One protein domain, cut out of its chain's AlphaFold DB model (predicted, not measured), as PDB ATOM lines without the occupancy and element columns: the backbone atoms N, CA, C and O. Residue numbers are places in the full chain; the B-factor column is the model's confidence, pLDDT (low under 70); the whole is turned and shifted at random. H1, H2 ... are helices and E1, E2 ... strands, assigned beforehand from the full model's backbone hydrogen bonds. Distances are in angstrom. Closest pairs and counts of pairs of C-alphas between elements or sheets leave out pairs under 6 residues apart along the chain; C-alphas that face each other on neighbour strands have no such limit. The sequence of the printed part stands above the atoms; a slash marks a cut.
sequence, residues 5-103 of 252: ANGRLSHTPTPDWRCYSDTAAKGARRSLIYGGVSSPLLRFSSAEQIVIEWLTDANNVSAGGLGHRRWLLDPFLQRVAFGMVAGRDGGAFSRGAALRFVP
ATOM      1  N   ALA A   5      28.733 -52.124  -8.789       93.88
ATOM      2  CA  ALA A   5      28.983 -53.179  -7.812       93.88
ATOM      3  C   ALA A   5      28.751 -54.582  -8.382       93.88
ATOM      4  O   ALA A   5      29.218 -55.545  -7.798       93.88
ATOM      5  N   ASN A   6      28.038 -54.733  -9.495       93.94
ATOM      6  CA  ASN A   6      27.755 -56.047 -10.070       93.94
ATOM      7  C   ASN A   6      28.401 -56.253 -11.437       93.94
ATOM      8  O   ASN A   6      28.347 -57.365 -11.945       93.94
ATOM      9  N   GLY A   7      28.975 -55.211 -12.049       92.56
ATOM     10  CA  GLY A   7      29.423 -55.288 -13.438       92.56
ATOM     11  C   GLY A   7      28.304 -55.730 -14.387       92.56
ATOM     12  O   GLY A   7      28.585 -56.414 -15.361       92.56
ATOM     13  N   ARG A   8      27.044 -55.381 -14.075       93.50
ATOM     14  CA  ARG A   8      25.818 -55.766 -14.801       93.50
ATOM     15  C   ARG A   8      24.958 -54.528 -15.054       93.50
ATOM     16  O   ARG A   8      24.872 -53.662 -14.184       93.50
ATOM     17  N   LEU A   9      24.303 -54.446 -16.214       94.50
ATOM     18  CA  LEU A   9      23.412 -53.336 -16.584       94.50
ATOM     19  C   LEU A   9      21.952 -53.801 -16.614       94.50
ATOM     20  O   LEU A   9      21.630 -54.774 -17.284       94.50
ATOM     21  N   SER A  10      21.067 -53.115 -15.888       95.06
ATOM     22  CA  SER A  10      19.618 -53.351 -15.944       95.06
ATOM     23  C   SER A  10      18.852 -52.158 -15.375       95.06
ATOM     24  O   SER A  10      19.264 -51.576 -14.369       95.06
ATOM     25  N   HIS A  11      17.710 -51.824 -15.983       95.12
ATOM     26  CA  HIS A  11      16.739 -50.886 -15.405       95.12
ATOM     27  C   HIS A  11      15.914 -51.509 -14.269       95.12
ATOM     28  O   HIS A  11      15.276 -50.788 -13.502       95.12
ATOM     29  N   THR A  12      15.936 -52.833 -14.138       96.69
ATOM     30  CA  THR A  12      15.240 -53.602 -13.103       96.69
ATOM     31  C   THR A  12      16.240 -54.533 -12.412       96.69
ATOM     32  O   THR A  12      16.188 -55.748 -12.623       96.69
ATOM     33  N   PRO A  13      17.211 -53.997 -11.643       97.19
ATOM     34  CA  PRO A  13      18.086 -54.843 -10.840       97.19
ATOM     35  C   PRO A  13      17.239 -55.631  -9.834       97.19
ATOM     36  O   PRO A  13      16.216 -55.139  -9.352       97.19
ATOM     37  N   THR A  14      17.666 -56.848  -9.532       97.44
ATOM     38  CA  THR A  14      16.964 -57.786  -8.651       97.44
ATOM     39  C   THR A  14      17.641 -57.853  -7.271       97.44
ATOM     40  O   THR A  14      18.806 -57.457  -7.158       97.44
ATOM     41  N   PRO A  15      16.942 -58.308  -6.209       97.81
ATOM     42  CA  PRO A  15      17.476 -58.299  -4.841       97.81
ATOM     43  C   PRO A  15      18.780 -59.079  -4.607       97.81
ATOM     44  O   PRO A  15      19.475 -58.801  -3.637       97.81
ATOM     45  N   ASP A  16      19.140 -60.014  -5.492       97.25
ATOM     46  CA  ASP A  16      20.407 -60.764  -5.461       97.25
ATOM     47  C   ASP A  16      21.641 -59.920  -5.834       97.25
ATOM     48  O   ASP A  16      22.776 -60.358  -5.650       97.25
ATOM     49  N   TRP A  17      21.456 -58.708  -6.364       97.31
ATOM     50  CA  TRP A  17      22.568 -57.840  -6.748       97.31
ATOM     51  C   TRP A  17      23.255 -57.238  -5.514       97.31
ATOM     52  O   TRP A  17      22.617 -56.729  -4.592       97.31
ATOM     53  N   ARG A  18      24.590 -57.164  -5.537       94.69
ATOM     54  CA  ARG A  18      25.369 -56.441  -4.517       94.69
ATOM     55  C   ARG A  18      24.942 -54.973  -4.442       94.69
ATOM     56  O   ARG A  18      24.741 -54.326  -5.471       94.69
ATOM     57  N   CYS A  19      24.846 -54.434  -3.228       93.94
ATOM     58  CA  CYS A  19      24.365 -53.071  -2.965       93.94
ATOM     59  C   CYS A  19      22.932 -52.797  -3.470       93.94
ATOM     60  O   CYS A  19      22.593 -51.639  -3.748       93.94
ATOM     61  N   TYR A  20      22.102 -53.835  -3.616       97.75
ATOM     62  CA  TYR A  20      20.682 -53.659  -3.880       97.75
ATOM     63  C   TYR A  20      19.989 -52.924  -2.724       97.75
ATOM     64  O   TYR A  20      20.316 -53.083  -1.551       97.75
ATOM     65  N   SER A  21      19.018 -52.100  -3.092       97.69
ATOM     66  CA  SER A  21      17.986 -51.543  -2.220       97.69
ATOM     67  C   SER A  21      16.827 -51.086  -3.104       97.69
ATOM     68  O   SER A  21      17.033 -50.802  -4.292       97.69
ATOM     69  N   ASP A  22      15.638 -50.908  -2.534       97.12
ATOM     70  CA  ASP A  22      14.486 -50.355  -3.262       97.12
ATOM     71  C   ASP A  22      14.802 -48.987  -3.883       97.12
ATOM     72  O   ASP A  22      14.403 -48.677  -5.010       97.12
ATOM     73  N   THR A  23      15.593 -48.172  -3.180       95.25
ATOM     74  CA  THR A  23      16.071 -46.877  -3.677       95.25
ATOM     75  C   THR A  23      16.980 -47.041  -4.894       95.25
ATOM     76  O   THR A  23      16.818 -46.309  -5.874       95.25
ATOM     77  N   ALA A  24      17.900 -48.009  -4.882       95.12
ATOM     78  CA  ALA A  24      18.765 -48.292  -6.025       95.12
ATOM     79  C   ALA A  24      17.963 -48.808  -7.233       95.12
ATOM     80  O   ALA A  24      18.181 -48.333  -8.350       95.12
ATOM     81  N   ALA A  25      16.993 -49.701  -7.012       96.69
ATOM     82  CA  ALA A  25      16.109 -50.210  -8.060       96.69
ATOM     83  C   ALA A  25      15.244 -49.098  -8.673       96.69
ATOM     84  O   ALA A  25      15.174 -48.947  -9.895       96.69
ATOM     85  N   LYS A  26      14.647 -48.242  -7.835       94.56
ATOM     86  CA  LYS A  26      13.899 -47.055  -8.276       94.56
ATOM     87  C   LYS A  26      14.785 -46.078  -9.052       94.56
ATOM     88  O   LYS A  26      14.318 -45.491 -10.029       94.56
ATOM     89  N   GLY A  27      16.033 -45.902  -8.617       93.94
ATOM     90  CA  GLY A  27      17.041 -45.100  -9.302       93.94
ATOM     91  C   GLY A  27      17.326 -45.630 -10.705       93.94
ATOM     92  O   GLY A  27      17.168 -44.883 -11.668       93.94
ATOM     93  N   ALA A  28      17.654 -46.919 -10.832       95.62
ATOM     94  CA  ALA A  28      17.935 -47.568 -12.114       95.62
ATOM     95  C   ALA A  28      16.738 -47.504 -13.079       95.62
ATOM     96  O   ALA A  28      16.895 -47.124 -14.237       95.62
ATOM     97  N   ARG A  29      15.520 -47.769 -12.591       94.25
ATOM     98  CA  ARG A  29      14.294 -47.760 -13.408       94.25
ATOM     99  C   ARG A  29      13.938 -46.386 -13.984       94.25
ATOM    100  O   ARG A  29      13.222 -46.301 -14.976       94.25
ATOM    101  N   ARG A  30      14.348 -45.299 -13.326       91.81
ATOM    102  CA  ARG A  30      13.897 -43.927 -13.641       91.81
ATOM    103  C   ARG A  30      14.994 -43.017 -14.189       91.81
ATOM    104  O   ARG A  30      14.778 -41.802 -14.263       91.81
ATOM    105  N   SER A  31      16.149 -43.581 -14.513       95.12
ATOM    106  CA  SER A  31      17.333 -42.851 -14.961       95.12
ATOM    107  C   SER A  31      17.820 -43.411 -16.285       95.12
ATOM    108  O   SER A  31      17.591 -44.581 -16.572       95.12
ATOM    109  N   LEU A  32      18.548 -42.603 -17.047       95.62
ATOM    110  CA  LEU A  32      19.508 -43.153 -17.997       95.62
ATOM    111  C   LEU A  32      20.563 -43.909 -17.199       95.62
ATOM    112  O   LEU A  32      20.975 -43.418 -16.145       95.62
ATOM    113  N   ILE A  33      20.982 -45.078 -17.669       96.25
ATOM    114  CA  ILE A  33      21.989 -45.892 -16.989       96.25
ATOM    115  C   ILE A  33      23.159 -46.178 -17.922       96.25
ATOM    116  O   ILE A  33      23.013 -46.212 -19.139       96.25
ATOM    117  N   TYR A  34      24.338 -46.336 -17.336       95.50
ATOM    118  CA  TYR A  34      25.584 -46.546 -18.058       95.50
ATOM    119  C   TYR A  34      26.483 -47.532 -17.317       95.50
ATOM    120  O   TYR A  34      26.503 -47.543 -16.081       95.50
ATOM    121  N   GLY A  35      27.280 -48.297 -18.063       93.44
ATOM    122  CA  GLY A  35      28.270 -49.232 -17.535       93.44
ATOM    123  C   GLY A  35      27.795 -50.675 -17.630       93.44
ATOM    124  O   GLY A  35      27.336 -51.108 -18.680       93.44
ATOM    125  N   GLY A  36      27.933 -51.423 -16.534       88.62
ATOM    126  CA  GLY A  36      27.551 -52.837 -16.489       88.62
ATOM    127  C   GLY A  36      28.515 -53.764 -17.224       88.62
ATOM    128  O   GLY A  36      28.106 -54.784 -17.764       88.62
ATOM    129  N   VAL A  37      29.794 -53.391 -17.219       88.38
ATOM    130  CA  VAL A  37      30.916 -54.246 -17.605       88.38
ATOM    131  C   VAL A  37      31.919 -54.222 -16.451       88.38
ATOM    132  O   VAL A  37      32.086 -53.194 -15.780       88.38
ATOM    133  N   SER A  38      32.575 -55.351 -16.200       91.69
ATOM    134  CA  SER A  38      33.701 -55.470 -15.273       91.69
ATOM    135  C   SER A  38      34.863 -56.136 -15.999       91.69
ATOM    136  O   SER A  38      34.685 -57.196 -16.594       91.69
ATOM    137  N   SER A  39      36.034 -55.502 -16.024       91.31
ATOM    138  CA  SER A  39      37.230 -56.079 -16.647       91.31
ATOM    139  C   SER A  39      38.505 -55.374 -16.173       91.31
ATOM    140  O   SER A  39      38.469 -54.178 -15.868       91.31
ATOM    141  N   PRO A  40      39.650 -56.082 -16.108       89.19
ATOM    142  CA  PRO A  40      40.941 -55.475 -15.775       89.19
ATOM    143  C   PRO A  40      41.415 -54.454 -16.824       89.19
ATOM    144  O   PRO A  40      42.266 -53.622 -16.519       89.19
ATOM    145  N   LEU A  41      40.860 -54.500 -18.042       89.50
ATOM    146  CA  LEU A  41      41.215 -53.630 -19.169       89.50
ATOM    147  C   LEU A  41      40.284 -52.416 -19.314       89.50
ATOM    148  O   LEU A  41      40.506 -51.576 -20.191       89.50
ATOM    149  N   LEU A  42      39.231 -52.312 -18.492       86.00
ATOM    150  CA  LEU A  42      38.320 -51.174 -18.567       86.00
ATOM    151  C   LEU A  42      39.025 -49.886 -18.156       86.00
ATOM    152  O   LEU A  42      39.627 -49.785 -17.089       86.00
ATOM    153  N   ARG A  43      38.872 -48.869 -19.001       80.69
ATOM    154  CA  ARG A  43      39.310 -47.507 -18.713       80.69
ATOM    155  C   ARG A  43      38.187 -46.725 -18.040       80.69
ATOM    156  O   ARG A  43      36.998 -46.993 -18.237       80.69
ATOM    157  N   PHE A  44      38.572 -45.737 -17.241       80.94
ATOM    158  CA  PHE A  44      37.633 -44.756 -16.714       80.94
ATOM    159  C   PHE A  44      37.056 -43.925 -17.867       80.94
ATOM    160  O   PHE A  44      37.815 -43.517 -18.747       80.94
ATOM    161  N   SER A  45      35.747 -43.651 -17.845       87.06
ATOM    162  CA  SER A  45      35.185 -42.584 -18.684       87.06
ATOM    163  C   SER A  45      34.838 -41.387 -17.840       87.06
ATOM    164  O   SER A  45      34.273 -41.533 -16.754       87.06
ATOM    165  N   SER A  46      35.141 -40.211 -18.374       91.62
ATOM    166  CA  SER A  46      34.689 -38.960 -17.787       91.62
ATOM    167  C   SER A  46      33.162 -38.858 -17.841       91.62
ATOM    168  O   SER A  46      32.502 -39.497 -18.663       91.62
ATOM    169  N   ALA A  47      32.591 -38.012 -16.980       93.19
ATOM    170  CA  ALA A  47      31.167 -37.691 -17.040       93.19
ATOM    171  C   ALA A  47      30.764 -37.152 -18.424       93.19
ATOM    172  O   ALA A  47      29.709 -37.514 -18.936       93.19
ATOM    173  N   GLU A  48      31.628 -36.348 -19.057       94.06
ATOM    174  CA  GLU A  48      31.408 -35.856 -20.419       94.06
ATOM    175  C   GLU A  48      31.283 -37.012 -21.417       94.06
ATOM    176  O   GLU A  48      30.288 -37.081 -22.128       94.06
ATOM    177  N   GLN A  49      32.228 -37.958 -21.431       93.25
ATOM    178  CA  GLN A  49      32.181 -39.110 -22.341       93.25
ATOM    179  C   GLN A  49      30.891 -39.924 -22.177       93.25
ATOM    180  O   GLN A  49      30.273 -40.297 -23.166       93.25
ATOM    181  N   ILE A  50      30.443 -40.132 -20.937       94.94
ATOM    182  CA  ILE A  50      29.191 -40.847 -20.648       94.94
ATOM    183  C   ILE A  50      27.982 -40.107 -21.238       94.94
ATOM    184  O   ILE A  50      27.117 -40.725 -21.858       94.94
ATOM    185  N   VAL A  51      27.927 -38.780 -21.084       95.62
ATOM    186  CA  VAL A  51      26.852 -37.965 -21.668       95.62
ATOM    187  C   VAL A  51      26.901 -37.996 -23.198       95.62
ATOM    188  O   VAL A  51      25.847 -38.064 -23.825       95.62
ATOM    189  N   ILE A  52      28.090 -38.008 -23.805       95.44
ATOM    190  CA  ILE A  52      28.257 -38.152 -25.260       95.44
ATOM    191  C   ILE A  52      27.771 -39.525 -25.741       95.44
ATOM    192  O   ILE A  52      27.086 -39.610 -26.761       95.44
ATOM    193  N   GLU A  53      28.070 -40.601 -25.016       94.06
ATOM    194  CA  GLU A  53      27.611 -41.951 -25.367       94.06
ATOM    195  C   GLU A  53      26.080 -42.068 -25.291       94.06
ATOM    196  O   GLU A  53      25.466 -42.620 -26.202       94.06
ATOM    197  N   TRP A  54      25.439 -41.459 -24.288       95.69
ATOM    198  CA  TRP A  54      23.977 -41.340 -24.237       95.69
ATOM    199  C   TRP A  54      23.402 -40.441 -25.336       95.69
ATOM    200  O   TRP A  54      22.345 -40.733 -25.880       95.69
ATOM    201  N   LEU A  55      24.070 -39.336 -25.671       96.06
ATOM    202  CA  LEU A  55      23.609 -38.416 -26.711       96.06
ATOM    203  C   LEU A  55      23.689 -39.056 -28.102       96.06
ATOM    204  O   LEU A  55      22.804 -38.857 -28.926       96.06
ATOM    205  N   THR A  56      24.751 -39.813 -28.374       94.31
ATOM    206  CA  THR A  56      24.958 -40.475 -29.668       94.31
ATOM    207  C   THR A  56      24.178 -41.777 -29.794       94.31
ATOM    208  O   THR A  56      23.867 -42.152 -30.924       94.31
ATOM    209  N   ASP A  57      23.855 -42.446 -28.680       94.12
ATOM    210  CA  ASP A  57      23.168 -43.749 -28.624       94.12
ATOM    211  C   ASP A  57      23.845 -44.842 -29.488       94.12
ATOM    212  O   ASP A  57      23.256 -45.875 -29.798       94.12
ATOM    213  N   ALA A  58      25.112 -44.643 -29.872       89.75
ATOM    214  CA  ALA A  58      25.812 -45.508 -30.826       89.75
ATOM    215  C   ALA A  58      26.122 -46.903 -30.255       89.75
ATOM    216  O   ALA A  58      26.181 -47.875 -31.001       89.75
ATOM    217  N   ASN A  59      26.277 -46.995 -28.931       87.19
ATOM    218  CA  ASN A  59      26.577 -48.230 -28.203       87.19
ATOM    219  C   ASN A  59      25.409 -48.657 -27.295       87.19
ATOM    220  O   ASN A  59      25.624 -49.281 -26.255       87.19
ATOM    221  N   ASN A  60      24.176 -48.260 -27.630       89.06
ATOM    222  CA  ASN A  60      23.010 -48.628 -26.837       89.06
ATOM    223  C   ASN A  60      22.758 -50.146 -26.921       89.06
ATOM    224  O   ASN A  60      22.747 -50.727 -28.005       89.06
ATOM    225  N   VAL A  61      22.528 -50.781 -25.768       86.44
ATOM    226  CA  VAL A  61      22.190 -52.214 -25.674       86.44
ATOM    227  C   VAL A  61      20.841 -52.537 -26.319       86.44
ATOM    228  O   VAL A  61      20.622 -53.659 -26.767       86.44
ATOM    229  N   SER A  62      19.939 -51.556 -26.390       84.12
ATOM    230  CA  SER A  62      18.700 -51.645 -27.156       84.12
ATOM    231  C   SER A  62      18.970 -51.202 -28.590       84.12
ATOM    232  O   SER A  62      19.109 -50.007 -28.857       84.12
ATOM    233  N   ALA A  63      19.050 -52.161 -29.516       75.25
ATOM    234  CA  ALA A  63      19.270 -51.878 -30.931       75.25
ATOM    235  C   ALA A  63      18.215 -50.893 -31.465       75.25
ATOM    236  O   ALA A  63      17.017 -51.118 -31.322       75.25
ATOM    237  N   GLY A  64      18.670 -49.786 -32.057       74.50
ATOM    238  CA  GLY A  64      17.790 -48.723 -32.560       74.50
ATOM    239  C   GLY A  64      17.160 -47.831 -31.481       74.50
ATOM    240  O   GLY A  64      16.404 -46.928 -31.815       74.50
ATOM    241  N   GLY A  65      17.471 -48.036 -30.199       84.69
ATOM    242  CA  GLY A  65      16.926 -47.231 -29.111       84.69
ATOM    243  C   GLY A  65      17.550 -45.837 -29.047       84.69
ATOM    244  O   GLY A  65      18.738 -45.703 -28.771       84.69
ATOM    245  N   LEU A  66      16.730 -44.796 -29.214       94.19
ATOM    246  CA  LEU A  66      17.119 -43.386 -29.031       94.19
ATOM    247  C   LEU A  66      16.650 -42.787 -27.700       94.19
ATOM    248  O   LEU A  66      16.580 -41.566 -27.532       94.19
ATOM    249  N   GLY A  67      16.264 -43.638 -26.749       93.06
ATOM    250  CA  GLY A  67      15.661 -43.196 -25.497       93.06
ATOM    251  C   GLY A  67      16.560 -42.242 -24.704       93.06
ATOM    252  O   GLY A  67      16.068 -41.245 -24.171       93.06
ATOM    253  N   HIS A  68      17.872 -42.498 -24.663       95.75
ATOM    254  CA  HIS A  68      18.825 -41.652 -23.945       95.75
ATOM    255  C   HIS A  68      18.909 -40.259 -24.571       95.75
ATOM    256  O   HIS A  68      18.679 -39.258 -23.880       95.75
ATOM    257  N   ARG A  69      19.146 -40.190 -25.886       96.12
ATOM    258  CA  ARG A  69      19.191 -38.936 -26.641       96.12
ATOM    259  C   ARG A  69      17.894 -38.148 -26.514       96.12
ATOM    260  O   ARG A  69      17.935 -36.953 -26.224       96.12
ATOM    261  N   ARG A  70      16.743 -38.798 -26.702       95.50
ATOM    262  CA  ARG A  70      15.427 -38.139 -26.652       95.50
ATOM    263  C   ARG A  70      15.146 -37.527 -25.281       95.50
ATOM    264  O   ARG A  70      14.558 -36.452 -25.203       95.50
ATOM    265  N   TRP A  71      15.594 -38.166 -24.202       94.81
ATOM    266  CA  TRP A  71      15.509 -37.578 -22.868       94.81
ATOM    267  C   TRP A  71      16.506 -36.434 -22.634       94.81
ATOM    268  O   TRP A  71      16.139 -35.447 -21.997       94.81
ATOM    269  N   LEU A  72      17.748 -36.545 -23.120       95.31
ATOM    270  CA  LEU A  72      18.757 -35.482 -22.995       95.31
ATOM    271  C   LEU A  72      18.363 -34.214 -23.760       95.31
ATOM    272  O   LEU A  72      18.621 -33.109 -23.288       95.31
ATOM    273  N   LEU A  73      17.728 -34.379 -24.921       94.56
ATOM    274  CA  LEU A  73      17.275 -33.290 -25.784       94.56
ATOM    275  C   LEU A  73      15.823 -32.868 -25.517       94.56
ATOM    276  O   LEU A  73      15.279 -32.058 -26.265       94.56
ATOM    277  N   ASP A  74      15.185 -33.405 -24.472       94.44
ATOM    278  CA  ASP A  74      13.799 -33.086 -24.139       94.44
ATOM    279  C   ASP A  74      13.668 -31.585 -23.819       94.44
ATOM    280  O   ASP A  74      14.197 -31.119 -22.807       94.44
ATOM    281  N   PRO A  75      12.930 -30.799 -24.622       94.06
ATOM    282  CA  PRO A  75      12.807 -29.367 -24.400       94.06
ATOM    283  C   PRO A  75      12.013 -29.045 -23.127       94.06
ATOM    284  O   PRO A  75      12.064 -27.916 -22.643       94.06
ATOM    285  N   PHE A  76      11.292 -30.009 -22.553       93.56
ATOM    286  CA  PHE A  76      10.607 -29.854 -21.269       93.56
ATOM    287  C   PHE A  76      11.523 -30.129 -20.068       93.56
ATOM    288  O   PHE A  76      11.121 -29.897 -18.922       93.56
ATOM    289  N   LEU A  77      12.759 -30.585 -20.291       91.12
ATOM    290  CA  LEU A  77      13.704 -30.907 -19.231       91.12
ATOM    291  C   LEU A  77      14.092 -29.668 -18.411       91.12
ATOM    292  O   LEU A  77      14.564 -28.662 -18.938       91.12
ATOM    293  N   GLN A  78      13.924 -29.755 -17.089       88.31
ATOM    294  CA  GLN A  78      14.260 -28.664 -16.167       88.31
ATOM    295  C   GLN A  78      15.471 -28.961 -15.295       88.31
ATOM    296  O   GLN A  78      16.289 -28.075 -15.048       88.31
ATOM    297  N   ARG A  79      15.518 -30.179 -14.753       90.50
ATOM    298  CA  ARG A  79      16.438 -30.570 -13.692       90.50
ATOM    299  C   ARG A  79      16.853 -32.014 -13.890       90.50
ATOM    300  O   ARG A  79      16.022 -32.885 -14.165       90.50
ATOM    301  N   VAL A  80      18.135 -32.252 -13.681       93.38
ATOM    302  CA  VAL A  80      18.741 -33.577 -13.689       93.38
ATOM    303  C   VAL A  80      19.519 -33.771 -12.399       93.38
ATOM    304  O   VAL A  80      20.006 -32.807 -11.812       93.38
ATOM    305  N   ALA A  81      19.636 -35.017 -11.966       94.25
ATOM    306  CA  ALA A  81      20.627 -35.436 -10.990       94.25
ATOM    307  C   ALA A  81      21.517 -36.485 -11.654       94.25
ATOM    308  O   ALA A  81      21.011 -37.436 -12.250       94.25
ATOM    309  N   PHE A  82      22.827 -36.300 -11.564       95.44
ATOM    310  CA  PHE A  82      23.813 -37.214 -12.125       95.44
ATOM    311  C   PHE A  82      24.630 -37.830 -10.996       95.44
ATOM    312  O   PHE A  82      25.058 -37.130 -10.080       95.44
ATOM    313  N   GLY A  83      24.843 -39.137 -11.067       94.69
ATOM    314  CA  GLY A  83      25.730 -39.855 -10.166       94.69
ATOM    315  C   GLY A  83      26.560 -40.855 -10.948       94.69
ATOM    316  O   GLY A  83      26.037 -41.550 -11.817       94.69
ATOM    317  N   MET A  84      27.843 -40.948 -10.621       94.19
ATOM    318  CA  MET A  84      28.737 -41.950 -11.183       94.19
ATOM    319  C   MET A  84      29.614 -42.548 -10.093       94.19
ATOM    320  O   MET A  84      29.991 -41.871  -9.139       94.19
ATOM    321  N   VAL A  85      29.927 -43.829 -10.237       92.38
ATOM    322  CA  VAL A  85      30.873 -44.546  -9.382       92.38
ATOM    323  C   VAL A  85      31.748 -45.395 -10.285       92.38
ATOM    324  O   VAL A  85      31.241 -46.084 -11.169       92.38
ATOM    325  N   ALA A  86      33.049 -45.374 -10.034       90.56
ATOM    326  CA  ALA A  86      33.993 -46.301 -10.628       90.56
ATOM    327  C   ALA A  86      34.951 -46.790  -9.543       90.56
ATOM    328  O   ALA A  86      35.251 -46.053  -8.604       90.56
ATOM    329  N   GLY A  87      35.398 -48.034  -9.651       87.38
ATOM    330  CA  GLY A  87      36.251 -48.640  -8.642       87.38
ATOM    331  C   GLY A  87      36.763 -50.008  -9.059       87.38
ATOM    332  O   GLY A  87      36.325 -50.580 -10.060       87.38
ATOM    333  N   ARG A  88      37.711 -50.517  -8.277       88.12
ATOM    334  CA  ARG A  88      38.227 -51.876  -8.419       88.12
ATOM    335  C   ARG A  88      37.517 -52.817  -7.458       88.12
ATOM    336  O   ARG A  88      37.210 -52.433  -6.334       88.12
ATOM    337  N   ASP A  89      37.305 -54.039  -7.920       81.50
ATOM    338  CA  ASP A  89      36.887 -55.185  -7.121       81.50
ATOM    339  C   ASP A  89      37.852 -56.335  -7.439       81.50
ATOM    340  O   ASP A  89      37.837 -56.902  -8.536       81.50
ATOM    341  N   GLY A  90      38.799 -56.574  -6.528       85.38
ATOM    342  CA  GLY A  90      39.980 -57.392  -6.806       85.38
ATOM    343  C   GLY A  90      40.778 -56.864  -8.008       85.38
ATOM    344  O   GLY A  90      41.109 -55.679  -8.092       85.38
ATOM    345  N   GLY A  91      41.085 -57.749  -8.960       86.00
ATOM    346  CA  GLY A  91      41.809 -57.396 -10.188       86.00
ATOM    347  C   GLY A  91      40.965 -56.669 -11.243       86.00
ATOM    348  O   GLY A  91      41.523 -56.068 -12.164       86.00
ATOM    349  N   ALA A  92      39.636 -56.690 -11.127       89.62
ATOM    350  CA  ALA A  92      38.741 -56.119 -12.126       89.62
ATOM    351  C   ALA A  92      38.386 -54.663 -11.803       89.62
ATOM    352  O   ALA A  92      38.249 -54.274 -10.645       89.62
ATOM    353  N   PHE A  93      38.221 -53.844 -12.840       91.75
ATOM    354  CA  PHE A  93      37.669 -52.500 -12.726       91.75
ATOM    355  C   PHE A  93      36.209 -52.523 -13.171       91.75
ATOM    356  O   PHE A  93      35.884 -53.167 -14.166       91.75
ATOM    357  N   SER A  94      35.331 -51.810 -12.470       93.00
ATOM    358  CA  SER A  94      33.949 -51.601 -12.899       93.00
ATOM    359  C   SER A  94      33.500 -50.168 -12.651       93.00
ATOM    360  O   SER A  94      34.073 -49.411 -11.865       93.00
ATOM    361  N   ARG A  95      32.454 -49.779 -13.372       92.12
ATOM    362  CA  ARG A  95      31.903 -48.434 -13.370       92.12
ATOM    363  C   ARG A  95      30.418 -48.466 -13.649       92.12
ATOM    364  O   ARG A  95      29.892 -49.378 -14.288       92.12
ATOM    365  N   GLY A  96      29.762 -47.396 -13.247       94.00
ATOM    366  CA  GLY A  96      28.483 -47.050 -13.810       94.00
ATOM    367  C   GLY A  96      28.098 -45.622 -13.493       94.00
ATOM    368  O   GLY A  96      28.639 -44.995 -12.578       94.00
ATOM    369  N   ALA A  97      27.116 -45.144 -14.237       96.31
ATOM    370  CA  ALA A  97      26.491 -43.865 -13.984       96.31
ATOM    371  C   ALA A  97      24.978 -43.962 -14.133       96.31
ATOM    372  O   ALA A  97      24.454 -44.867 -14.788       96.31
ATOM    373  N   ALA A  98      24.296 -43.013 -13.508       97.19
ATOM    374  CA  ALA A  98      22.874 -42.804 -13.646       97.19
ATOM    375  C   ALA A  98      22.584 -41.310 -13.813       97.19
ATOM    376  O   ALA A  98      23.120 -40.484 -13.069       97.19
ATOM    377  N   LEU A  99      21.714 -40.967 -14.763       96.81
ATOM    378  CA  LEU A  99      21.187 -39.614 -14.932       96.81
ATOM    379  C   LEU A  99      19.670 -39.629 -14.768       96.81
ATOM    380  O   LEU A  99      18.928 -40.172 -15.586       96.81
ATOM    381  N   ARG A 100      19.209 -39.039 -13.669       93.81
ATOM    382  CA  ARG A 100      17.809 -38.997 -13.259       93.81
ATOM    383  C   ARG A 100      17.178 -37.679 -13.685       93.81
ATOM    384  O   ARG A 100      17.606 -36.618 -13.240       93.81
ATOM    385  N   PHE A 101      16.089 -37.742 -14.442       88.31
ATOM    386  CA  PHE A 101      15.284 -36.565 -14.785       88.31
ATOM    387  C   PHE A 101      14.304 -36.230 -13.666       88.31
ATOM    388  O   PHE A 101      13.446 -37.048 -13.333       88.31
ATOM    389  N   VAL A 102      14.370 -35.040 -13.084       82.69
ATOM    390  CA  VAL A 102      13.384 -34.628 -12.077       82.69
ATOM    391  C   VAL A 102      12.190 -34.020 -12.819       82.69
ATOM    392  O   VAL A 102      12.342 -32.950 -13.413       82.69
ATOM    393  N   PRO A 103      11.024 -34.698 -12.852       69.38
ATOM    394  CA  PRO A 103       9.881 -34.211 -13.607       69.38
ATOM    395  C   PRO A 103       9.415 -32.876 -13.030       69.38
ATOM    396  O   PRO A 103       9.329 -32.711 -11.815       69.38
TER     397      PRO A 103
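This is residues 5 to 103 of the 252 residues of an uncharacterized protein of Xanthomonas oryzae pv. oryzae (strain KACC10331 / KXO85) (UniProt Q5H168). A long, narrow slab of three antiparallel strands, E1, E3 and E2 side by side, has two short helices, H2 and H3, packed across one face. On the other side of the slab lie H1, which grazes the sheet near its end, and the loop of residues 5 to 21 before it. The printed part has 99 residues, with three named helices and three named strands in the order H1 E1 H2 H3 E2 E3; the class is mixed, helices and strands. It is compact, with a radius of gyration of the C-alphas of 13.6 A, and spans 43 by 29 by 24 A.

Residues 5 to 21 hold no named element. H1 is residues 22 to 29, beginning at C-alpha 22 at (14.486, -50.355, -3.262), and is 10.5 A long. E1, residues 31 to 39, is 24.0 A long. H2, residues 47 to 56, measures 14.3 A, and H3, residues 67 to 72, measures 8.7 A. E2, residues 79 to 89, is 32.7 A long, from C-alpha 79 at (16.438, -30.570, -13.692). E3, residues 92 to 102, is 33.2 A long and ends at C-alpha 102 at (13.384, -34.628, -12.077).

The sheet runs E1 E3 E2 and is twisted, its C-alphas lying up to 4.2 A off the best plane. E1 and E3 are antiparallel at 179 degrees, with N 34 and O 97 within hydrogen-bond range at 2.9 A. E2 and E3 form a hairpin at 169 degrees, with N 98 and O 83 within range at 2.8 A. E1, H2, H3 and E2 make a split strand-helix-strand unit, two strands running the same way with E3 between them in the sheet; its crossover is right-handed. H2 is on the sheet at a height of 9.8 A, over E1 and E3, and runs across the strands, at 69 degrees to E1 on the local plane. The closest C-alphas of H2 and E1 are those of Ile 50 and Tyr 34, 7.2 A apart. H3 is on the same face as H2, at a height of 9.5 A. H2 and H3 touch, the C-alphas of Leu 55 and Arg 69 being closest at 4.4 A, at a steep tilt of 58 degrees, opposite ways. H1 only grazes the sheet with residues 27 to 29; its closest C-alpha pair with E3 is Ala 28 and Ala 98, 7.0 A. H1 is apart from H2 and H3. In H1, H2 and H3 every O i to N i+4 pair is within hydrogen-bond range.

The C-alphas of Phe 76 and Gly 91, the two farthest apart, are 43.1 A from each other. The printed part has no cut and no long link. Its mean pLDDT is 92.0, and residue 103 is under 70.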